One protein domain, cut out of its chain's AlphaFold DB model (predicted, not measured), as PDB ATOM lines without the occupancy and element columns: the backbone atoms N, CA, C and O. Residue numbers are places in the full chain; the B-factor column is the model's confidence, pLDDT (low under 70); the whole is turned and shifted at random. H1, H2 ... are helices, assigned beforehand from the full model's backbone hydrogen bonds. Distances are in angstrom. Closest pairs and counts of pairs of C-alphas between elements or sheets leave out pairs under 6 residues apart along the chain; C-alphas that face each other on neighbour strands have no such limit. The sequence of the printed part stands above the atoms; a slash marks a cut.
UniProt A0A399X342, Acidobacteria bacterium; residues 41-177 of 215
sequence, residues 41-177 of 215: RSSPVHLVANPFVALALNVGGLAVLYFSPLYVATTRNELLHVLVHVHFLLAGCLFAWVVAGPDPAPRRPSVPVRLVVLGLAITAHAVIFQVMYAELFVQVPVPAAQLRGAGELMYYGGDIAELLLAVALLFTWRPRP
ATOM      1  N   ARG A  41      38.786   0.890 -72.101       43.91
ATOM      2  CA  ARG A  41      37.343   0.763 -71.846       43.91
ATOM      3  C   ARG A  41      36.541   0.416 -73.113       43.91
ATOM      4  O   ARG A  41      35.316   0.423 -73.079       43.91
ATOM      5  N   SER A  42      37.223   0.133 -74.225       45.59
ATOM      6  CA  SER A  42      36.618  -0.198 -75.519       45.59
ATOM      7  C   SER A  42      36.729  -1.697 -75.855       45.59
ATOM      8  O   SER A  42      37.680  -2.367 -75.455       45.59
ATOM      9  N   SER A  43      35.757  -2.213 -76.621       50.16
ATOM     10  CA  SER A  43      35.621  -3.609 -77.094       50.16
ATOM     11  C   SER A  43      36.916  -4.381 -77.445       50.16
ATOM     12  O   SER A  43      36.991  -5.554 -77.071       50.16
ATOM     13  N   PRO A  44      37.958  -3.802 -78.090       55.97
ATOM     14  CA  PRO A  44      39.218  -4.515 -78.352       55.97
ATOM     15  C   PRO A  44      39.858  -5.124 -77.102       55.97
ATOM     16  O   PRO A  44      40.459  -6.188 -77.181       55.97
ATOM     17  N   VAL A  45      39.668  -4.526 -75.928       54.34
ATOM     18  CA  VAL A  45      40.267  -4.958 -74.651       54.34
ATOM     19  C   VAL A  45      39.770  -6.320 -74.212       54.34
ATOM     20  O   VAL A  45      40.515  -7.077 -73.601       54.34
ATOM     21  N   HIS A  46      38.534  -6.663 -74.564       56.81
ATOM     22  CA  HIS A  46      37.994  -7.990 -74.299       56.81
ATOM     23  C   HIS A  46      38.717  -9.065 -75.118       56.81
ATOM     24  O   HIS A  46      38.904 -10.175 -74.625       56.81
ATOM     25  N   LEU A  47      39.166  -8.723 -76.331       58.75
ATOM     26  CA  LEU A  47      39.995  -9.592 -77.163       58.75
ATOM     27  C   LEU A  47      41.426  -9.670 -76.612       58.75
ATOM     28  O   LEU A  47      41.993 -10.754 -76.518       58.75
ATOM     29  N   VAL A  48      41.990  -8.530 -76.192       61.00
ATOM     30  CA  VAL A  48      43.371  -8.458 -75.686       61.00
ATOM     31  C   VAL A  48      43.522  -9.075 -74.282       61.00
ATOM     32  O   VAL A  48      44.595  -9.542 -73.915       61.00
ATOM     33  N   ALA A  49      42.443  -9.138 -73.499       65.25
ATOM     34  CA  ALA A  49      42.412  -9.813 -72.201       65.25
ATOM     35  C   ALA A  49      42.389 -11.350 -72.312       65.25
ATOM     36  O   ALA A  49      42.489 -12.037 -71.290       65.25
ATOM     37  N   ASN A  50      42.248 -11.904 -73.523       75.25
ATOM     38  CA  ASN A  50      42.304 -13.341 -73.744       75.25
ATOM     39  C   ASN A  50      43.772 -13.823 -73.737       75.25
ATOM     40  O   ASN A  50      44.561 -13.402 -74.587       75.25
ATOM     41  N   PRO A  51      44.152 -14.739 -72.825       79.69
ATOM     42  CA  PRO A  51      45.526 -15.222 -72.710       79.69
ATOM     43  C   PRO A  51      46.004 -15.955 -73.969       79.69
ATOM     44  O   PRO A  51      47.187 -15.885 -74.287       79.69
ATOM     45  N   PHE A  52      45.101 -16.571 -74.737       82.50
ATOM     46  CA  PHE A  52      45.445 -17.209 -76.009       82.50
ATOM     47  C   PHE A  52      45.785 -16.197 -77.105       82.50
ATOM     48  O   PHE A  52      46.669 -16.455 -77.911       82.50
ATOM     49  N   VAL A  53      45.130 -15.033 -77.123       82.25
ATOM     50  CA  VAL A  53      45.448 -13.963 -78.084       82.25
ATOM     51  C   VAL A  53      46.811 -13.364 -77.760       82.25
ATOM     52  O   VAL A  53      47.630 -13.181 -78.655       82.25
ATOM     53  N   ALA A  54      47.086 -13.116 -76.477       82.94
ATOM     54  CA  ALA A  54      48.395 -12.642 -76.040       82.94
ATOM     55  C   ALA A  54      49.508 -13.655 -76.364       82.94
ATOM     56  O   ALA A  54      50.566 -13.265 -76.854       82.94
ATOM     57  N   LEU A  55      49.247 -14.950 -76.150       85.19
ATOM     58  CA  LEU A  55      50.157 -16.027 -76.537       85.19
ATOM     59  C   LEU A  55      50.401 -16.046 -78.051       85.19
ATOM     60  O   LEU A  55      51.550 -16.082 -78.481       85.19
ATOM     61  N   ALA A  56      49.334 -15.993 -78.850       86.38
ATOM     62  CA  ALA A  56      49.417 -16.028 -80.306       86.38
ATOM     63  C   ALA A  56      50.165 -14.818 -80.878       86.38
ATOM     64  O   ALA A  56      50.938 -14.979 -81.811       86.38
ATOM     65  N   LEU A  57      49.989 -13.621 -80.316       84.75
ATOM     66  CA  LEU A  57      50.757 -12.446 -80.738       84.75
ATOM     67  C   LEU A  57      52.245 -12.589 -80.409       84.75
ATOM     68  O   LEU A  57      53.083 -12.206 -81.214       84.75
ATOM     69  N   ASN A  58      52.572 -13.169 -79.255       84.62
ATOM     70  CA  ASN A  58      53.955 -13.342 -78.825       84.62
ATOM     71  C   ASN A  58      54.665 -14.449 -79.631       84.62
ATOM     72  O   ASN A  58      55.568 -14.181 -80.424       84.62
ATOM     73  N   VAL A  59      54.178 -15.687 -79.518       85.12
ATOM     74  CA  VAL A  59      54.751 -16.866 -80.188       85.12
ATOM     75  C   VAL A  59      54.537 -16.808 -81.699       85.12
ATOM     76  O   VAL A  59      55.431 -17.152 -82.467       85.12
ATOM     77  N   GLY A  60      53.366 -16.361 -82.152       84.88
ATOM     78  CA  GLY A  60      53.074 -16.227 -83.578       84.88
ATOM     79  C   GLY A  60      53.896 -15.121 -84.232       84.88
ATOM     80  O   GLY A  60      54.372 -15.320 -85.346       84.88
ATOM     81  N   GLY A  61      54.148 -14.005 -83.539       83.50
ATOM     82  CA  GLY A  61      55.085 -12.981 -84.009       83.50
ATOM     83  C   GLY A  61      56.495 -13.548 -84.200       83.50
ATOM     84  O   GLY A  61      57.128 -13.301 -85.227       83.50
ATOM     85  N   LEU A  62      56.949 -14.377 -83.255       82.75
ATOM     86  CA  LEU A  62      58.249 -15.050 -83.311       82.75
ATOM     87  C   LEU A  62      58.326 -16.045 -84.471       82.75
ATOM     88  O   LEU A  62      59.258 -16.001 -85.273       82.75
ATOM     89  N   ALA A  63      57.308 -16.894 -84.601       83.38
ATOM     90  CA  ALA A  63      57.197 -17.860 -85.683       83.38
ATOM     91  C   ALA A  63      57.185 -17.161 -87.050       83.38
ATOM     92  O   ALA A  63      57.951 -17.530 -87.936       83.38
ATOM     93  N   VAL A  64      56.376 -16.112 -87.224       84.88
ATOM     94  CA  VAL A  64      56.338 -15.345 -88.478       84.88
ATOM     95  C   VAL A  64      57.692 -14.707 -88.763       84.88
ATOM     96  O   VAL A  64      58.135 -14.750 -89.905       84.88
ATOM     97  N   LEU A  65      58.384 -14.153 -87.765       81.31
ATOM     98  CA  LEU A  65      59.691 -13.544 -87.995       81.31
ATOM     99  C   LEU A  65      60.704 -14.548 -88.570       81.31
ATOM    100  O   LEU A  65      61.403 -14.201 -89.520       81.31
ATOM    101  N   TYR A  66      60.769 -15.766 -88.026       76.88
ATOM    102  CA  TYR A  66      61.795 -16.753 -88.391       76.88
ATOM    103  C   TYR A  66      61.413 -17.692 -89.547       76.88
ATOM    104  O   TYR A  66      62.286 -18.101 -90.317       76.88
ATOM    105  N   PHE A  67      60.128 -18.022 -89.700       78.94
ATOM    106  CA  PHE A  67      59.642 -18.920 -90.758       78.94
ATOM    107  C   PHE A  67      59.231 -18.193 -92.044       78.94
ATOM    108  O   PHE A  67      58.951 -18.840 -93.053       78.94
ATOM    109  N   SER A  68      59.191 -16.859 -92.038       79.38
ATOM    110  CA  SER A  68      58.862 -16.046 -93.213       79.38
ATOM    111  C   SER A  68      60.058 -15.182 -93.647       79.38
ATOM    112  O   SER A  68      60.975 -14.956 -92.855       79.38
ATOM    113  N   PRO A  69      60.059 -14.620 -94.874       75.62
ATOM    114  CA  PRO A  69      61.129 -13.730 -95.332       75.62
ATOM    115  C   PRO A  69      61.139 -12.368 -94.609       75.62
ATOM    116  O   PRO A  69      61.929 -11.488 -94.959       75.62
ATOM    117  N   LEU A  70      60.279 -12.170 -93.601       77.25
ATOM    118  CA  LEU A  70      60.189 -10.936 -92.827       77.25
ATOM    119  C   LEU A  70      61.521 -10.575 -92.161       77.25
ATOM    120  O   LEU A  70      61.874  -9.400 -92.142       77.25
ATOM    121  N   TYR A  71      62.302 -11.555 -91.697       74.75
ATOM    122  CA  TYR A  71      63.645 -11.300 -91.165       74.75
ATOM    123  C   TYR A  71      64.587 -10.662 -92.205       74.75
ATOM    124  O   TYR A  71      65.358  -9.746 -91.920       74.75
ATOM    125  N   VAL A  72      64.515 -11.104 -93.461       76.88
ATOM    126  CA  VAL A  72      65.315 -10.504 -94.539       76.88
ATOM    127  C   VAL A  72      64.813  -9.093 -94.859       76.88
ATOM    128  O   VAL A  72      65.600  -8.202 -95.167       76.88
ATOM    129  N   ALA A  73      63.508  -8.849 -94.738       77.62
ATOM    130  CA  ALA A  73      62.945  -7.515 -94.918       77.62
ATOM    131  C   ALA A  73      63.362  -6.540 -93.799       77.62
ATOM    132  O   ALA A  73      63.639  -5.375 -94.086       77.62
ATOM    133  N   THR A  74      63.459  -6.999 -92.546       78.88
ATOM    134  CA  THR A  74      63.889  -6.155 -91.416       78.88
ATOM    135  C   THR A  74      65.371  -5.810 -91.475       78.88
ATOM    136  O   THR A  74      65.743  -4.704 -91.102       78.88
ATOM    137  N   THR A  75      66.226  -6.699 -91.984       78.19
ATOM    138  CA  THR A  75      67.658  -6.389 -92.170       78.19
ATOM    139  C   THR A  75      67.909  -5.367 -93.279       78.19
ATOM    140  O   THR A  75      68.920  -4.671 -93.254       78.19
ATOM    141  N   ARG A  76      66.983  -5.231 -94.236       84.38
ATOM    142  CA  ARG A  76      67.062  -4.243 -95.326       84.38
ATOM    143  C   ARG A  76      66.417  -2.897 -94.998       84.38
ATOM    144  O   ARG A  76      66.660  -1.931 -95.714       84.38
ATOM    145  N   ASN A  77      65.567  -2.831 -93.975       83.31
ATOM    146  CA  ASN A  77      64.798  -1.637 -93.643       83.31
ATOM    147  C   ASN A  77      64.761  -1.407 -92.126       83.31
ATOM    148  O   ASN A  77      64.078  -2.123 -91.391       83.31
ATOM    149  N   GLU A  78      65.438  -0.351 -91.675       84.94
ATOM    150  CA  GLU A  78      65.515   0.035 -90.261       84.94
ATOM    151  C   GLU A  78      64.140   0.293 -89.630       84.94
ATOM    152  O   GLU A  78      63.913  -0.044 -88.469       84.94
ATOM    153  N   LEU A  79      63.182   0.832 -90.389       82.31
ATOM    154  CA  LEU A  79      61.842   1.103 -89.872       82.31
ATOM    155  C   LEU A  79      61.087  -0.196 -89.570       82.31
ATOM    156  O   LEU A  79      60.442  -0.305 -88.526       82.31
ATOM    157  N   LEU A  80      61.214  -1.206 -90.439       82.00
ATOM    158  CA  LEU A  80      60.675  -2.543 -90.169       82.00
ATOM    159  C   LEU A  80      61.396  -3.198 -88.989       82.00
ATOM    160  O   LEU A  80      60.746  -3.830 -88.158       82.00
ATOM    161  N   HIS A  81      62.713  -3.012 -88.882       78.25
ATOM    162  CA  HIS A  81      63.493  -3.509 -87.754       78.25
ATOM    163  C   HIS A  81      62.967  -2.967 -86.419       78.25
ATOM    164  O   HIS A  81      62.650  -3.748 -85.517       78.25
ATOM    165  N   VAL A  82      62.789  -1.647 -86.304       80.19
ATOM    166  CA  VAL A  82      62.244  -1.008 -85.095       80.19
ATOM    167  C   VAL A  82      60.811  -1.464 -84.829       80.19
ATOM    168  O   VAL A  82      60.475  -1.785 -83.690       80.19
ATOM    169  N   LEU A  83      59.970  -1.542 -85.864       82.56
ATOM    170  CA  LEU A  83      58.572  -1.949 -85.715       82.56
ATOM    171  C   LEU A  83      58.446  -3.362 -85.136       82.56
ATOM    172  O   LEU A  83      57.621  -3.594 -84.254       82.56
ATOM    173  N   VAL A  84      59.287  -4.288 -85.595       81.00
ATOM    174  CA  VAL A  84      59.322  -5.663 -85.093       81.00
ATOM    175  C   VAL A  84      59.757  -5.704 -83.626       81.00
ATOM    176  O   VAL A  84      59.097  -6.354 -82.817       81.00
ATOM    177  N   HIS A  85      60.790  -4.951 -83.239       78.62
ATOM    178  CA  HIS A  85      61.217  -4.873 -81.835       78.62
ATOM    179  C   HIS A  85      60.129  -4.288 -80.931       78.62
ATOM    180  O   HIS A  85      59.856  -4.817 -79.852       78.62
ATOM    181  N   VAL A  86      59.463  -3.223 -81.384       76.69
ATOM    182  CA  VAL A  86      58.331  -2.626 -80.668       76.69
ATOM    183  C   VAL A  86      57.177  -3.622 -80.555       76.69
ATOM    184  O   VAL A  86      56.587  -3.734 -79.483       76.69
ATOM    185  N   HIS A  87      56.875  -4.379 -81.612       82.94
ATOM    186  CA  HIS A  87      55.849  -5.418 -81.578       82.94
ATOM    187  C   HIS A  87      56.153  -6.485 -80.521       82.94
ATOM    188  O   HIS A  87      55.294  -6.746 -79.680       82.94
ATOM    189  N   PHE A  88      57.368  -7.046 -80.505       80.25
ATOM    190  CA  PHE A  88      57.764  -8.046 -79.504       80.25
ATOM    191  C   PHE A  88      57.715  -7.499 -78.082       80.25
ATOM    192  O   PHE A  88      57.217  -8.174 -77.179       80.25
ATOM    193  N   LEU A  89      58.161  -6.258 -77.880       78.88
ATOM    194  CA  LEU A  89      58.086  -5.608 -76.578       78.88
ATOM    195  C   LEU A  89      56.629  -5.460 -76.116       78.88
ATOM    196  O   LEU A  89      56.293  -5.825 -74.991       78.88
ATOM    197  N   LEU A  90      55.750  -4.963 -76.989       75.06
ATOM    198  CA  LEU A  90      54.332  -4.787 -76.677       75.06
ATOM    199  C   LEU A  90      53.623  -6.127 -76.445       75.06
ATOM    200  O   LEU A  90      52.855  -6.243 -75.489       75.06
ATOM    201  N   ALA A  91      53.898  -7.139 -77.271       80.38
ATOM    202  CA  ALA A  91      53.342  -8.483 -77.133       80.38
ATOM    203  C   ALA A  91      53.795  -9.146 -75.822       80.38
ATOM    204  O   ALA A  91      52.967  -9.701 -75.098       80.38
ATOM    205  N   GLY A  92      55.076  -9.016 -75.463       76.31
ATOM    206  CA  GLY A  92      55.625  -9.509 -74.200       76.31
ATOM    207  C   GLY A  92      55.032  -8.801 -72.981       76.31
ATOM    208  O   GLY A  92      54.580  -9.460 -72.042       76.31
ATOM    209  N   CYS A  93      54.946  -7.466 -73.002       76.38
ATOM    210  CA  CYS A  93      54.301  -6.697 -71.935       76.38
ATOM    211  C   CYS A  93      52.828  -7.084 -71.764       76.38
ATOM    212  O   CYS A  93      52.349  -7.227 -70.637       76.38
ATOM    213  N   LEU A  94      52.113  -7.273 -72.874       79.88
ATOM    214  CA  LEU A  94      50.728  -7.712 -72.853       79.88
ATOM    215  C   LEU A  94      50.596  -9.117 -72.256       79.88
ATOM    216  O   LEU A  94      49.772  -9.324 -71.366       79.88
ATOM    217  N   PHE A  95      51.413 -10.065 -72.713       80.88
ATOM    218  CA  PHE A  95      51.423 -11.430 -72.196       80.88
ATOM    219  C   PHE A  95      51.700 -11.447 -70.692       80.88
ATOM    220  O   PHE A  95      50.931 -12.036 -69.931       80.88
ATOM    221  N   ALA A  96      52.712 -10.703 -70.239       80.44
ATOM    222  CA  ALA A  96      53.030 -10.560 -68.824       80.44
ATOM    223  C   ALA A  96      51.881  -9.930 -68.021       80.44
ATOM    224  O   ALA A  96      51.576 -10.373 -66.913       80.44
ATOM    225  N   TRP A  97      51.190  -8.934 -68.575       77.50
ATOM    226  CA  TRP A  97      50.028  -8.326 -67.930       77.50
ATOM    227  C   TRP A  97      48.841  -9.297 -67.821       77.50
ATOM    228  O   TRP A  97      48.239  -9.423 -66.751       77.50
ATOM    229  N   VAL A  98      48.530 -10.058 -68.873       76.94
ATOM    230  CA  VAL A  98      47.449 -11.056 -68.822       76.94
ATOM    231  C   VAL A  98      47.806 -12.185 -67.846       76.94
ATOM    232  O   VAL A  98      46.984 -12.565 -66.996       76.94
ATOM    233  N   VAL A  99      49.049 -12.668 -67.901       77.06
ATOM    234  CA  VAL A  99      49.524 -13.802 -67.102       77.06
ATOM    235  C   VAL A  99      49.832 -13.428 -65.665       77.06
ATOM    236  O   VAL A  99      49.516 -14.243 -64.827       77.06
ATOM    237  N   ALA A 100      50.348 -12.252 -65.314       76.38
ATOM    238  CA  ALA A 100      50.754 -11.898 -63.938       76.38
ATOM    239  C   ALA A 100      50.242 -10.525 -63.456       76.38
ATOM    240  O   ALA A 100      50.513 -10.124 -62.330       76.38
ATOM    241  N   GLY A 101      49.453  -9.802 -64.252       71.25
ATOM    242  CA  GLY A 101      48.967  -8.467 -63.890       71.25
ATOM    243  C   GLY A 101      48.088  -8.437 -62.624       71.25
ATOM    244  O   GLY A 101      47.385  -9.417 -62.340       71.25
ATOM    245  N   PRO A 102      48.100  -7.322 -61.869       55.72
ATOM    246  CA  PRO A 102      47.385  -7.180 -60.597       55.72
ATOM    247  C   PRO A 102      45.891  -6.830 -60.734       55.72
ATOM    248  O   PRO A 102      45.195  -6.765 -59.725       55.72
ATOM    249  N   ASP A 103      45.390  -6.579 -61.948       55.03
ATOM    250  CA  ASP A 103      44.075  -5.964 -62.156       55.03
ATOM    251  C   ASP A 103      42.916  -6.981 -62.017       55.03
ATOM    252  O   ASP A 103      42.885  -7.990 -62.740       55.03
ATOM    253  N   PRO A 104      41.948  -6.763 -61.102       51.78
ATOM    254  CA  PRO A 104      40.737  -7.568 -61.002       51.78
ATOM    255  C   PRO A 104      39.769  -7.237 -62.150       51.78
ATOM    256  O   PRO A 104      38.722  -6.624 -61.957       51.78
ATOM    257  N   ALA A 105      40.092  -7.680 -63.367       49.44
ATOM    258  CA  ALA A 105      39.149  -7.629 -64.478       49.44
ATOM    259  C   ALA A 105      37.939  -8.558 -64.189       49.44
ATOM    260  O   ALA A 105      38.149  -9.718 -63.815       49.44
ATOM    261  N   PRO A 106      36.681  -8.121 -64.411       46.62
ATOM    262  CA  PRO A 106      35.464  -8.883 -64.076       46.62
ATOM    263  C   PRO A 106      35.331 -10.271 -64.729       46.62
ATOM    264  O   PRO A 106      34.504 -11.071 -64.304       46.62
ATOM    265  N   ARG A 107      36.132 -10.573 -65.760       55.94
ATOM    266  CA  ARG A 107      36.175 -11.870 -66.462       55.94
ATOM    267  C   ARG A 107      37.586 -12.454 -66.544       55.94
ATOM    268  O   ARG A 107      37.924 -13.105 -67.529       55.94
ATOM    269  N   ARG A 108      38.450 -12.174 -65.561       63.88
ATOM    270  CA  ARG A 108      39.827 -12.672 -65.619       63.88
ATOM    271  C   ARG A 108      39.832 -14.213 -65.701       63.88
ATOM    272  O   ARG A 108      39.151 -14.842 -64.888       63.88
ATOM    273  N   PRO A 109      40.590 -14.816 -66.640       66.12
ATOM    274  CA  PRO A 109      40.742 -16.264 -66.723       66.12
ATOM    275  C   PRO A 109      41.178 -16.848 -65.380       66.12
ATOM    276  O   PRO A 109      41.946 -16.222 -64.637       66.12
ATOM    277  N   SER A 110      40.698 -18.051 -65.070       72.94
ATOM    278  CA  SER A 110      41.069 -18.744 -63.840       72.94
ATOM    279  C   SER A 110      42.588 -18.973 -63.782       72.94
ATOM    280  O   SER A 110      43.272 -19.060 -64.805       72.94
ATOM    281  N   VAL A 111      43.143 -19.046 -62.568       72.44
ATOM    282  CA  VAL A 111      44.583 -19.288 -62.355       72.44
ATOM    283  C   VAL A 111      45.085 -20.535 -63.107       72.44
ATOM    284  O   VAL A 111      46.134 -20.423 -63.738       72.44
ATOM    285  N   PRO A 112      44.343 -21.664 -63.154       78.19
ATOM    286  CA  PRO A 112      44.730 -22.817 -63.964       78.19
ATOM    287  C   PRO A 112      44.899 -22.500 -65.454       78.19
ATOM    288  O   PRO A 112      45.883 -22.918 -66.049       78.19
ATOM    289  N   VAL A 113      44.003 -21.709 -66.057       80.88
ATOM    290  CA  VAL A 113      44.117 -21.329 -67.478       80.88
ATOM    291  C   VAL A 113      45.382 -20.509 -67.723       80.88
ATOM    292  O   VAL A 113      46.077 -20.730 -68.708       80.88
ATOM    293  N   ARG A 114      45.719 -19.591 -66.811       82.62
ATOM    294  CA  ARG A 114      46.954 -18.792 -66.900       82.62
ATOM    295  C   ARG A 114      48.207 -19.665 -66.788       82.62
ATOM    296  O   ARG A 114      49.154 -19.424 -67.523       82.62
ATOM    297  N   LEU A 115      48.191 -20.686 -65.925       82.19
ATOM    298  CA  LEU A 115      49.281 -21.664 -65.813       82.19
ATOM    299  C   LEU A 115      49.417 -22.522 -67.074       82.19
ATOM    300  O   LEU A 115      50.526 -22.703 -67.562       82.19
ATOM    301  N   VAL A 116      48.301 -23.002 -67.631       86.88
ATOM    302  CA  VAL A 116      48.300 -23.773 -68.884       86.88
ATOM    303  C   VAL A 116      48.853 -22.936 -70.031       86.88
ATOM    304  O   VAL A 116      49.711 -23.404 -70.769       86.88
ATOM    305  N   VAL A 117      48.407 -21.685 -70.166       85.75
ATOM    306  CA  VAL A 117      48.900 -20.785 -71.217       85.75
ATOM    307  C   VAL A 117      50.380 -20.455 -71.028       85.75
ATOM    308  O   VAL A 117      51.107 -20.393 -72.014       85.75
ATOM    309  N   LEU A 118      50.842 -20.293 -69.787       85.56
ATOM    310  CA  LEU A 118      52.263 -20.123 -69.497       85.56
ATOM    311  C   LEU A 118      53.072 -21.362 -69.907       85.56
ATOM    312  O   LEU A 118      54.077 -21.225 -70.592       85.56
ATOM    313  N   GLY A 119      52.606 -22.565 -69.567       86.19
ATOM    314  CA  GLY A 119      53.240 -23.814 -70.004       86.19
ATOM    315  C   GLY A 119      53.256 -23.978 -71.525       86.19
ATOM    316  O   GLY A 119      54.250 -24.429 -72.095       86.19
ATOM    317  N   LEU A 120      52.179 -23.566 -72.198       88.62
ATOM    318  CA  LEU A 120      52.095 -23.589 -73.656       88.62
ATOM    319  C   LEU A 120      53.066 -22.587 -74.297       88.62
ATOM    320  O   LEU A 120      53.653 -22.905 -75.326       88.62
ATOM    321  N   ALA A 121      53.275 -21.422 -73.673       85.88
ATOM    322  CA  ALA A 121      54.295 -20.461 -74.089       85.88
ATOM    323  C   ALA A 121      55.699 -21.061 -74.004       85.88
ATOM    324  O   ALA A 121      56.383 -21.092 -75.021       85.88
ATOM    325  N   ILE A 122      56.055 -21.629 -72.847       86.19
ATOM    326  CA  ILE A 122      57.360 -22.271 -72.618       86.19
ATOM    327  C   ILE A 122      57.606 -23.358 -73.665       86.19
ATOM    328  O   ILE A 122      58.632 -23.386 -74.342       86.19
ATOM    329  N   THR A 123      56.616 -24.233 -73.861       87.44
ATOM    330  CA  THR A 123      56.707 -25.322 -74.843       87.44
ATOM    331  C   THR A 123      56.902 -24.778 -76.256       87.44
ATOM    332  O   THR A 123      57.737 -25.279 -77.004       87.44
ATOM    333  N   ALA A 124      56.153 -23.743 -76.636       86.25
ATOM    334  CA  ALA A 124      56.252 -23.173 -77.969       86.25
ATOM    335  C   ALA A 124      57.594 -22.464 -78.210       86.25
ATOM    336  O   ALA A 124      58.187 -22.659 -79.272       86.25
ATOM    337  N   HIS A 125      58.109 -21.702 -77.239       83.12
ATOM    338  CA  HIS A 125      59.438 -21.088 -77.334       83.12
ATOM    339  C   HIS A 125      60.536 -22.146 -77.449       83.12
ATOM    340  O   HIS A 125      61.397 -22.033 -78.325       83.12
ATOM    341  N   ALA A 126      60.463 -23.208 -76.642       84.62
ATOM    342  CA  ALA A 126      61.410 -24.315 -76.701       84.62
ATOM    343  C   ALA A 126      61.400 -25.013 -78.071       84.62
ATOM    344  O   ALA A 126      62.461 -25.290 -78.630       84.62
ATOM    345  N   VAL A 127      60.219 -25.251 -78.651       86.12
ATOM    346  CA  VAL A 127      60.095 -25.852 -79.988       86.12
ATOM    347  C   VAL A 127      60.664 -24.931 -81.066       86.12
ATOM    348  O   VAL A 127      61.435 -25.394 -81.902       86.12
ATOM    349  N   ILE A 128      60.338 -23.634 -81.049       83.31
ATOM    350  CA  ILE A 128      60.876 -22.674 -82.029       83.31
ATOM    351  C   ILE A 128      62.406 -22.620 -81.931       83.31
ATOM    352  O   ILE A 128      63.081 -22.666 -82.958       83.31
ATOM    353  N   PHE A 129      62.956 -22.604 -80.714       79.75
ATOM    354  CA  PHE A 129      64.397 -22.703 -80.490       79.75
ATOM    355  C   PHE A 129      64.990 -23.974 -81.097       79.75
ATOM    356  O   PHE A 129      65.953 -23.887 -81.853       79.75
ATOM    357  N   GLN A 130      64.425 -25.141 -80.795       82.88
ATOM    358  CA  GLN A 130      64.946 -26.411 -81.300       82.88
ATOM    359  C   GLN A 130      64.912 -26.465 -82.826       82.88
ATOM    360  O   GLN A 130      65.871 -26.921 -83.446       82.88
ATOM    361  N   VAL A 131      63.839 -25.959 -83.434       84.06
ATOM    362  CA  VAL A 131      63.704 -25.870 -84.890       84.06
ATOM    363  C   VAL A 131      64.760 -24.931 -85.483       84.06
ATOM    364  O   VAL A 131      65.397 -25.288 -86.473       84.06
ATOM    365  N   MET A 132      65.015 -23.780 -84.852       76.75
ATOM    366  CA  MET A 132      66.086 -22.868 -85.267       76.75
ATOM    367  C   MET A 132      67.483 -23.474 -85.107       76.75
ATOM    368  O   MET A 132      68.307 -23.354 -86.011       76.75
ATOM    369  N   TYR A 133      67.745 -24.138 -83.982       76.12
ATOM    370  CA  TYR A 133      69.018 -24.801 -83.696       76.12
ATOM    371  C   TYR A 133      69.302 -25.935 -84.686       76.12
ATOM    372  O   TYR A 133      70.437 -26.118 -85.121       76.12
ATOM    373  N   ALA A 134      68.259 -26.672 -85.069       79.06
ATOM    374  CA  ALA A 134      68.319 -27.728 -86.072       79.06
ATOM    375  C   ALA A 134      68.308 -27.206 -87.521       79.06
ATOM    376  O   ALA A 134      68.302 -28.019 -88.443       79.06
ATOM    377  N   GLU A 135      68.291 -25.882 -87.732       73.94
ATOM    378  CA  GLU A 135      68.266 -25.239 -89.056       73.94
ATOM    379  C   GLU A 135      67.071 -25.687 -89.927       73.94
ATOM    380  O   GLU A 135      67.103 -25.641 -91.157       73.94
ATOM    381  N   LEU A 136      65.981 -26.118 -89.288       69.75
ATOM    382  CA  LEU A 136      64.795 -26.654 -89.950       69.75
ATOM    383  C   LEU A 136      63.818 -25.521 -90.290       69.75
ATOM    384  O   LEU A 136      63.409 -24.760 -89.423       69.75
ATOM    385  N   PHE A 137      63.403 -25.420 -91.557       65.75
ATOM    386  CA  PHE A 137      62.385 -24.469 -92.046       65.75
ATOM    387  C   PHE A 137      62.690 -22.968 -91.855       65.75
ATOM    388  O   PHE A 137      61.835 -22.131 -92.145       65.75
ATOM    389  N   VAL A 138      63.895 -22.599 -91.414       68.62
ATOM    390  CA  VAL A 138      64.277 -21.201 -91.180       68.62
ATOM    391  C   VAL A 138      64.641 -20.511 -92.500       68.62
ATOM    392  O   VAL A 138      65.524 -20.966 -93.222       68.62
ATOM    393  N   GLN A 139      64.001 -19.378 -92.810       67.81
ATOM    394  CA  GLN A 139      64.242 -18.614 -94.052       67.81
ATOM    395  C   GLN A 139      65.295 -17.503 -93.900       67.81
ATOM    396  O   GLN A 139      65.239 -16.465 -94.561       67.81
ATOM    397  N   VAL A 140      66.255 -17.693 -92.999       65.56
ATOM    398  CA  VAL A 140      67.200 -16.661 -92.568       65.56
ATOM    399  C   VAL A 140      68.576 -16.974 -93.177       65.56
ATOM    400  O   VAL A 140      69.199 -17.955 -92.777       65.56
ATOM    401  N   PRO A 141      69.061 -16.191 -94.162       68.94
ATOM    402  CA  PRO A 141      70.276 -16.490 -94.920       68.94
ATOM    403  C   PRO A 141      71.530 -16.056 -94.146       68.94
ATOM    404  O   PRO A 141      72.254 -15.154 -94.563       68.94
ATOM    405  N   VAL A 142      71.774 -16.669 -92.989       69.69
ATOM    406  CA  VAL A 142      72.980 -16.454 -92.168       69.69
ATOM    407  C   VAL A 142      73.715 -17.773 -91.952       69.69
ATOM    408  O   VAL A 142      73.086 -18.832 -91.977       69.69
ATOM    409  N   PRO A 143      75.042 -17.740 -91.723       76.94
ATOM    410  CA  PRO A 143      75.812 -18.939 -91.421       76.94
ATOM    411  C   PRO A 143      75.232 -19.702 -90.224       76.94
ATOM    412  O   PRO A 143      74.898 -19.094 -89.205       76.94
ATOM    413  N   ALA A 144      75.209 -21.033 -90.314       74.81
ATOM    414  CA  ALA A 144      74.725 -21.954 -89.279       74.81
ATOM    415  C   ALA A 144      75.202 -21.601 -87.856       74.81
ATOM    416  O   ALA A 144      74.425 -21.597 -86.908       74.81
ATOM    417  N   ALA A 145      76.478 -21.230 -87.704       74.62
ATOM    418  CA  ALA A 145      77.050 -20.844 -86.415       74.62
ATOM    419  C   ALA A 145      76.386 -19.594 -85.801       74.62
ATOM    420  O   ALA A 145      76.172 -19.542 -84.593       74.62
ATOM    421  N   GLN A 146      76.027 -18.600 -86.622       75.94
ATOM    422  CA  GLN A 146      75.328 -17.400 -86.152       75.94
ATOM    423  C   GLN A 146      73.866 -17.697 -85.822       75.94
ATOM    424  O   GLN A 146      73.354 -17.175 -84.834       75.94
ATOM    425  N   LEU A 147      73.209 -18.565 -86.599       74.38
ATOM    426  CA  LEU A 147      71.835 -18.970 -86.312       74.38
ATOM    427  C   LEU A 147      71.743 -19.769 -85.003       74.38
ATOM    428  O   LEU A 147      70.846 -19.515 -84.201       74.38
ATOM    429  N   ARG A 148      72.705 -20.663 -84.741       74.00
ATOM    430  CA  ARG A 148      72.805 -21.396 -83.469       74.00
ATOM    431  C   ARG A 148      73.048 -20.460 -82.292       74.00
ATOM    432  O   ARG A 148      72.319 -20.549 -81.312       74.00
ATOM    433  N   GLY A 149      73.975 -19.507 -82.417       73.62
ATOM    434  CA  GLY A 149      74.207 -18.496 -81.379       73.62
ATOM    435  C   GLY A 149      72.978 -17.614 -81.110       73.62
ATOM    436  O   GLY A 149      72.668 -17.308 -79.960       73.62
ATOM    437  N   ALA A 150      72.224 -17.246 -82.152       71.06
ATOM    438  CA  ALA A 150      70.955 -16.532 -81.996       71.06
ATOM    439  C   ALA A 150      69.880 -17.401 -81.315       71.06
ATOM    440  O   ALA A 150      69.149 -16.912 -80.454       71.06
ATOM    441  N   GLY A 151      69.816 -18.691 -81.662       72.19
ATOM    442  CA  GLY A 151      68.963 -19.672 -80.996       72.19
ATOM    443  C   GLY A 151      69.294 -19.807 -79.510       72.19
ATOM    444  O   GLY A 151      68.393 -19.735 -78.682       72.19
ATOM    445  N   GLU A 152      70.572 -19.922 -79.153       74.25
ATOM    446  CA  GLU A 152      71.028 -19.994 -77.758       74.25
ATOM    447  C   GLU A 152      70.651 -18.737 -76.961       74.25
ATOM    448  O   GLU A 152      70.147 -18.837 -75.842       74.25
ATOM    449  N   LEU A 153      70.822 -17.543 -77.541       72.12
ATOM    450  CA  LEU A 153      70.397 -16.288 -76.908       72.12
ATOM    451  C   LEU A 153      68.883 -16.234 -76.687       72.12
ATOM    452  O   LEU A 153      68.429 -15.776 -75.637       72.12
ATOM    453  N   MET A 154      68.102 -16.712 -77.655       76.25
ATOM    454  CA  MET A 154      66.649 -16.811 -77.531       76.25
ATOM    455  C   MET A 154      66.238 -17.836 -76.468       76.25
ATOM    456  O   MET A 154      65.310 -17.564 -75.712       76.25
ATOM    457  N   TYR A 155      66.943 -18.966 -76.374       76.25
ATOM    458  CA  TYR A 155      66.709 -20.006 -75.375       76.25
ATOM    459  C   TYR A 155      66.911 -19.467 -73.956       76.25
ATOM    460  O   TYR A 155      65.973 -19.430 -73.163       76.25
ATOM    461  N   TYR A 156      68.102 -18.945 -73.652       78.88
ATOM    462  CA  TYR A 156      68.390 -18.428 -72.312       78.88
ATOM    463  C   TYR A 156      67.581 -17.169 -71.985       78.88
ATOM    464  O   TYR A 156      67.133 -16.994 -70.852       78.88
ATOM    465  N   GLY A 157      67.378 -16.284 -72.965       75.56
ATOM    466  CA  GLY A 157      66.575 -15.076 -72.784       75.56
ATOM    467  C   GLY A 157      65.099 -15.383 -72.519       75.56
ATOM    468  O   GLY A 157      64.506 -14.791 -71.614       75.56
ATOM    469  N   GLY A 158      64.530 -16.323 -73.280       73.94
ATOM    470  CA  GLY A 158      63.156 -16.799 -73.133       73.94
ATOM    471  C   GLY A 158      62.930 -17.469 -71.784       73.94
ATOM    472  O   GLY A 158      62.071 -17.015 -71.027       73.94
ATOM    473  N   ASP A 159      63.774 -18.442 -71.429       78.62
ATOM    474  CA  ASP A 159      63.696 -19.161 -70.153       78.62
ATOM    475  C   ASP A 159      63.732 -18.197 -68.958       78.62
ATOM    476  O   ASP A 159      62.917 -18.297 -68.039       78.62
ATOM    477  N   ILE A 160      64.637 -17.209 -68.963       78.44
ATOM    478  CA  ILE A 160      64.722 -16.215 -67.881       78.44
ATOM    479  C   ILE A 160      63.434 -15.386 -67.798       78.44
ATOM    480  O   ILE A 160      62.906 -15.174 -66.701       78.44
ATOM    481  N   ALA A 161      62.917 -14.909 -68.932       75.69
ATOM    482  CA  ALA A 161      61.691 -14.116 -68.960       75.69
ATOM    483  C   ALA A 161      60.477 -14.926 -68.467       75.69
ATOM    484  O   ALA A 161      59.662 -14.417 -67.690       75.69
ATOM    485  N   GLU A 162      60.379 -16.191 -68.867       80.69
ATOM    486  CA  GLU A 162      59.302 -17.101 -68.480       80.69
ATOM    487  C   GLU A 162      59.385 -17.494 -67.003       80.69
ATOM    488  O   GLU A 162      58.363 -17.473 -66.312       80.69
ATOM    489  N   LEU A 163      60.587 -17.750 -66.476       81.06
ATOM    490  CA  LEU A 163      60.809 -17.994 -65.049       81.06
ATOM    491  C   LEU A 163      60.401 -16.787 -64.204       81.06
ATOM    492  O   LEU A 163      59.714 -16.938 -63.193       81.06
ATOM    493  N   LEU A 164      60.766 -15.575 -64.623       78.69
ATOM    494  CA  LEU A 164      60.355 -14.361 -63.919       78.69
ATOM    495  C   LEU A 164      58.848 -14.156 -63.958       78.69
ATOM    496  O   LEU A 164      58.258 -13.742 -62.958       78.69
ATOM    497  N   LEU A 165      58.212 -14.479 -65.082       79.88
ATOM    498  CA  LEU A 165      56.766 -14.411 -65.200       79.88
ATOM    499  C   LEU A 165      56.069 -15.469 -64.332       79.88
ATOM    500  O   LEU A 165      55.068 -15.155 -63.686       79.88
ATOM    501  N   ALA A 166      56.614 -16.684 -64.260       81.12
ATOM    502  CA  ALA A 166      56.142 -17.738 -63.366       81.12
ATOM    503  C   ALA A 166      56.250 -17.306 -61.896       81.12
ATOM    504  O   ALA A 166      55.285 -17.409 -61.138       81.12
ATOM    505  N   VAL A 167      57.389 -16.733 -61.505       78.56
ATOM    506  CA  VAL A 167      57.610 -16.189 -60.159       78.56
ATOM    507  C   VAL A 167      56.629 -15.049 -59.858       78.56
ATOM    508  O   VAL A 167      55.988 -15.045 -58.806       78.56
ATOM    509  N   ALA A 168      56.430 -14.111 -60.787       78.12
ATOM    510  CA  ALA A 168      55.448 -13.037 -60.638       78.12
ATOM    511  C   ALA A 168      54.008 -13.572 -60.520       78.12
ATOM    512  O   ALA A 168      53.203 -13.055 -59.736       78.12
ATOM    513  N   LEU A 169      53.672 -14.631 -61.258       79.62
ATOM    514  CA  LEU A 169      52.387 -15.318 -61.157       79.62
ATOM    515  C   LEU A 169      52.191 -15.946 -59.768       79.62
ATOM    516  O   LEU A 169      51.106 -15.811 -59.202       79.62
ATOM    517  N   LEU A 170      53.229 -16.557 -59.190       79.31
ATOM    518  CA  LEU A 170      53.187 -17.103 -57.830       79.31
ATOM    519  C   LEU A 170      52.997 -16.002 -56.778       79.31
ATOM    520  O   LEU A 170      52.141 -16.136 -55.909       79.31
ATOM    521  N   PHE A 171      53.717 -14.882 -56.883       76.12
ATOM    522  CA  PHE A 171      53.563 -13.758 -55.945       76.12
ATOM    523  C   PHE A 171      52.205 -13.056 -56.049       76.12
ATOM    524  O   PHE A 171      51.678 -12.547 -55.059       76.12
ATOM    525  N   THR A 172      51.625 -13.008 -57.248       71.94
ATOM    526  CA  THR A 172      50.291 -12.425 -57.469       71.94
ATOM    527  C   THR A 172      49.165 -13.398 -57.129       71.94
ATOM    528  O   THR A 172      48.002 -12.990 -57.035       71.94
ATOM    529  N   TRP A 173      49.482 -14.676 -56.908       70.81
ATOM    530  CA  TRP A 173      48.511 -15.669 -56.494       70.81
ATOM    531  C   TRP A 173      48.159 -15.498 -55.015       70.81
ATOM    532  O   TRP A 173      48.963 -15.719 -54.116       70.81
ATOM    533  N   ARG A 174      46.904 -15.122 -54.762       64.69
ATOM    534  CA  ARG A 174      46.282 -15.235 -53.442       64.69
ATOM    535  C   ARG A 174      45.237 -16.343 -53.517       64.69
ATOM    536  O   ARG A 174      44.243 -16.152 -54.228       64.69
ATOM    537  N   PRO A 175      45.426 -17.482 -52.828       59.00
ATOM    538  CA  PRO A 175      44.377 -18.478 -52.686       59.00
ATOM    539  C   PRO A 175      43.147 -17.781 -52.104       59.00
ATOM    540  O   PRO A 175      43.216 -17.189 -51.025       59.00
ATOM    541  N   ARG A 176      42.025 -17.780 -52.830       54.66
ATOM    542  CA  ARG A 176      40.755 -17.395 -52.212       54.66
ATOM    543  C   ARG A 176      40.439 -18.491 -51.198       54.66
ATOM    544  O   ARG A 176      40.414 -19.650 -51.612       54.66
ATOM    545  N   PRO A 177      40.213 -18.165 -49.914       50.94
ATOM    546  CA  PRO A 177      39.681 -19.141 -48.983       50.94
ATOM    547  C   PRO A 177      38.400 -19.687 -49.602       50.94
ATOM    548  O   PRO A 177      37.534 -18.901 -50.003       50.94
TER     549      PRO A 177
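Overview. This is residues 41 to 177 of the 215 residues of a protein of Acidobacteria bacterium (UniProt A0A399X342). Four long helices make an elongated up-and-down bundle, in which H5 and H6 lie side by side as a helical hairpin and H2 and H4 form a second pair over them. The bundle is splayed at one end: H4 meets H5 and H6 near its last residues and draws away from them toward its first. The short H3 makes the turn between H2 and H4 at that splayed end, and the short H1 precedes H2 toward the other end. The printed part has 137 residues with six named helices, H1 to H6 in order, and no named strand; the class is all helix. It is compact, with a radius of gyration of the C-alphas of 16.5 A, and spans 56 by 30 by 19 A.

Along the chain. H1 is residues 44 to 48, beginning at C-alpha 44 (39.218, -4.515, -78.352). H2, residues 51 to 67, is 23.2 A long from first to last C-alpha. H3 is residues 70 to 76, 9.9 A long. H4, residues 78 to 100, measures 32.5 A and begins at C-alpha 78 (65.515, 0.035, -90.261). H5, residues 111 to 133, measures 32.9 A. H6, residues 144 to 172, is the longest at 41.2 A and ends at C-alpha 172 (50.291, -12.425, -57.469).

Arrangement. H4 is the hub, touching four helices. It touches H2 at a shallow tilt of 30 degrees, opposite ways, with Ala 54 and Phe 95 as the closest C-alphas at 5.0 A. H4 touches H6 with residues 96 to 100 alone, the closest C-alphas being those of Ala 100 and Leu 169, 4.7 A apart. H4 and H5 form a helical hairpin at a shallow tilt of 34 degrees, only just short of steep; the C-alphas of Val 99 and Arg 114 are closest, at 5.6 A. H3 and H4 touch only at the corner, where the C-alphas of Thr 74 and His 81 are closest, at 4.5 A. H2 touches H5 the same way at a shallow tilt of 4 degrees, closest at the C-alphas of Leu 55 and Ala 121, 6.5 A. H5 and H6 touch as a helical hairpin, at a shallow tilt of 10 degrees, with the C-alphas of Tyr 133 and Arg 148 closest at 5.1 A. H2 and H6 are apart. H1 is close to H2 but not clearly touching it, the C-alphas of Val 48 and Ala 54 being closest at 6.5 A. In H1, H2, H3, H4, H5 and H6 every O i to N i+4 pair is within hydrogen-bond range.

Size, cuts and confidence. The C-alphas of Arg 76 and Pro 177 are the two farthest apart, at 55.9 A. The printed part has no cut and no long link. The mean pLDDT of the printed part is 75.3, and it is under 70 in residues 41 to 49, 102 to 109, 136 to 142 and 174 to 177.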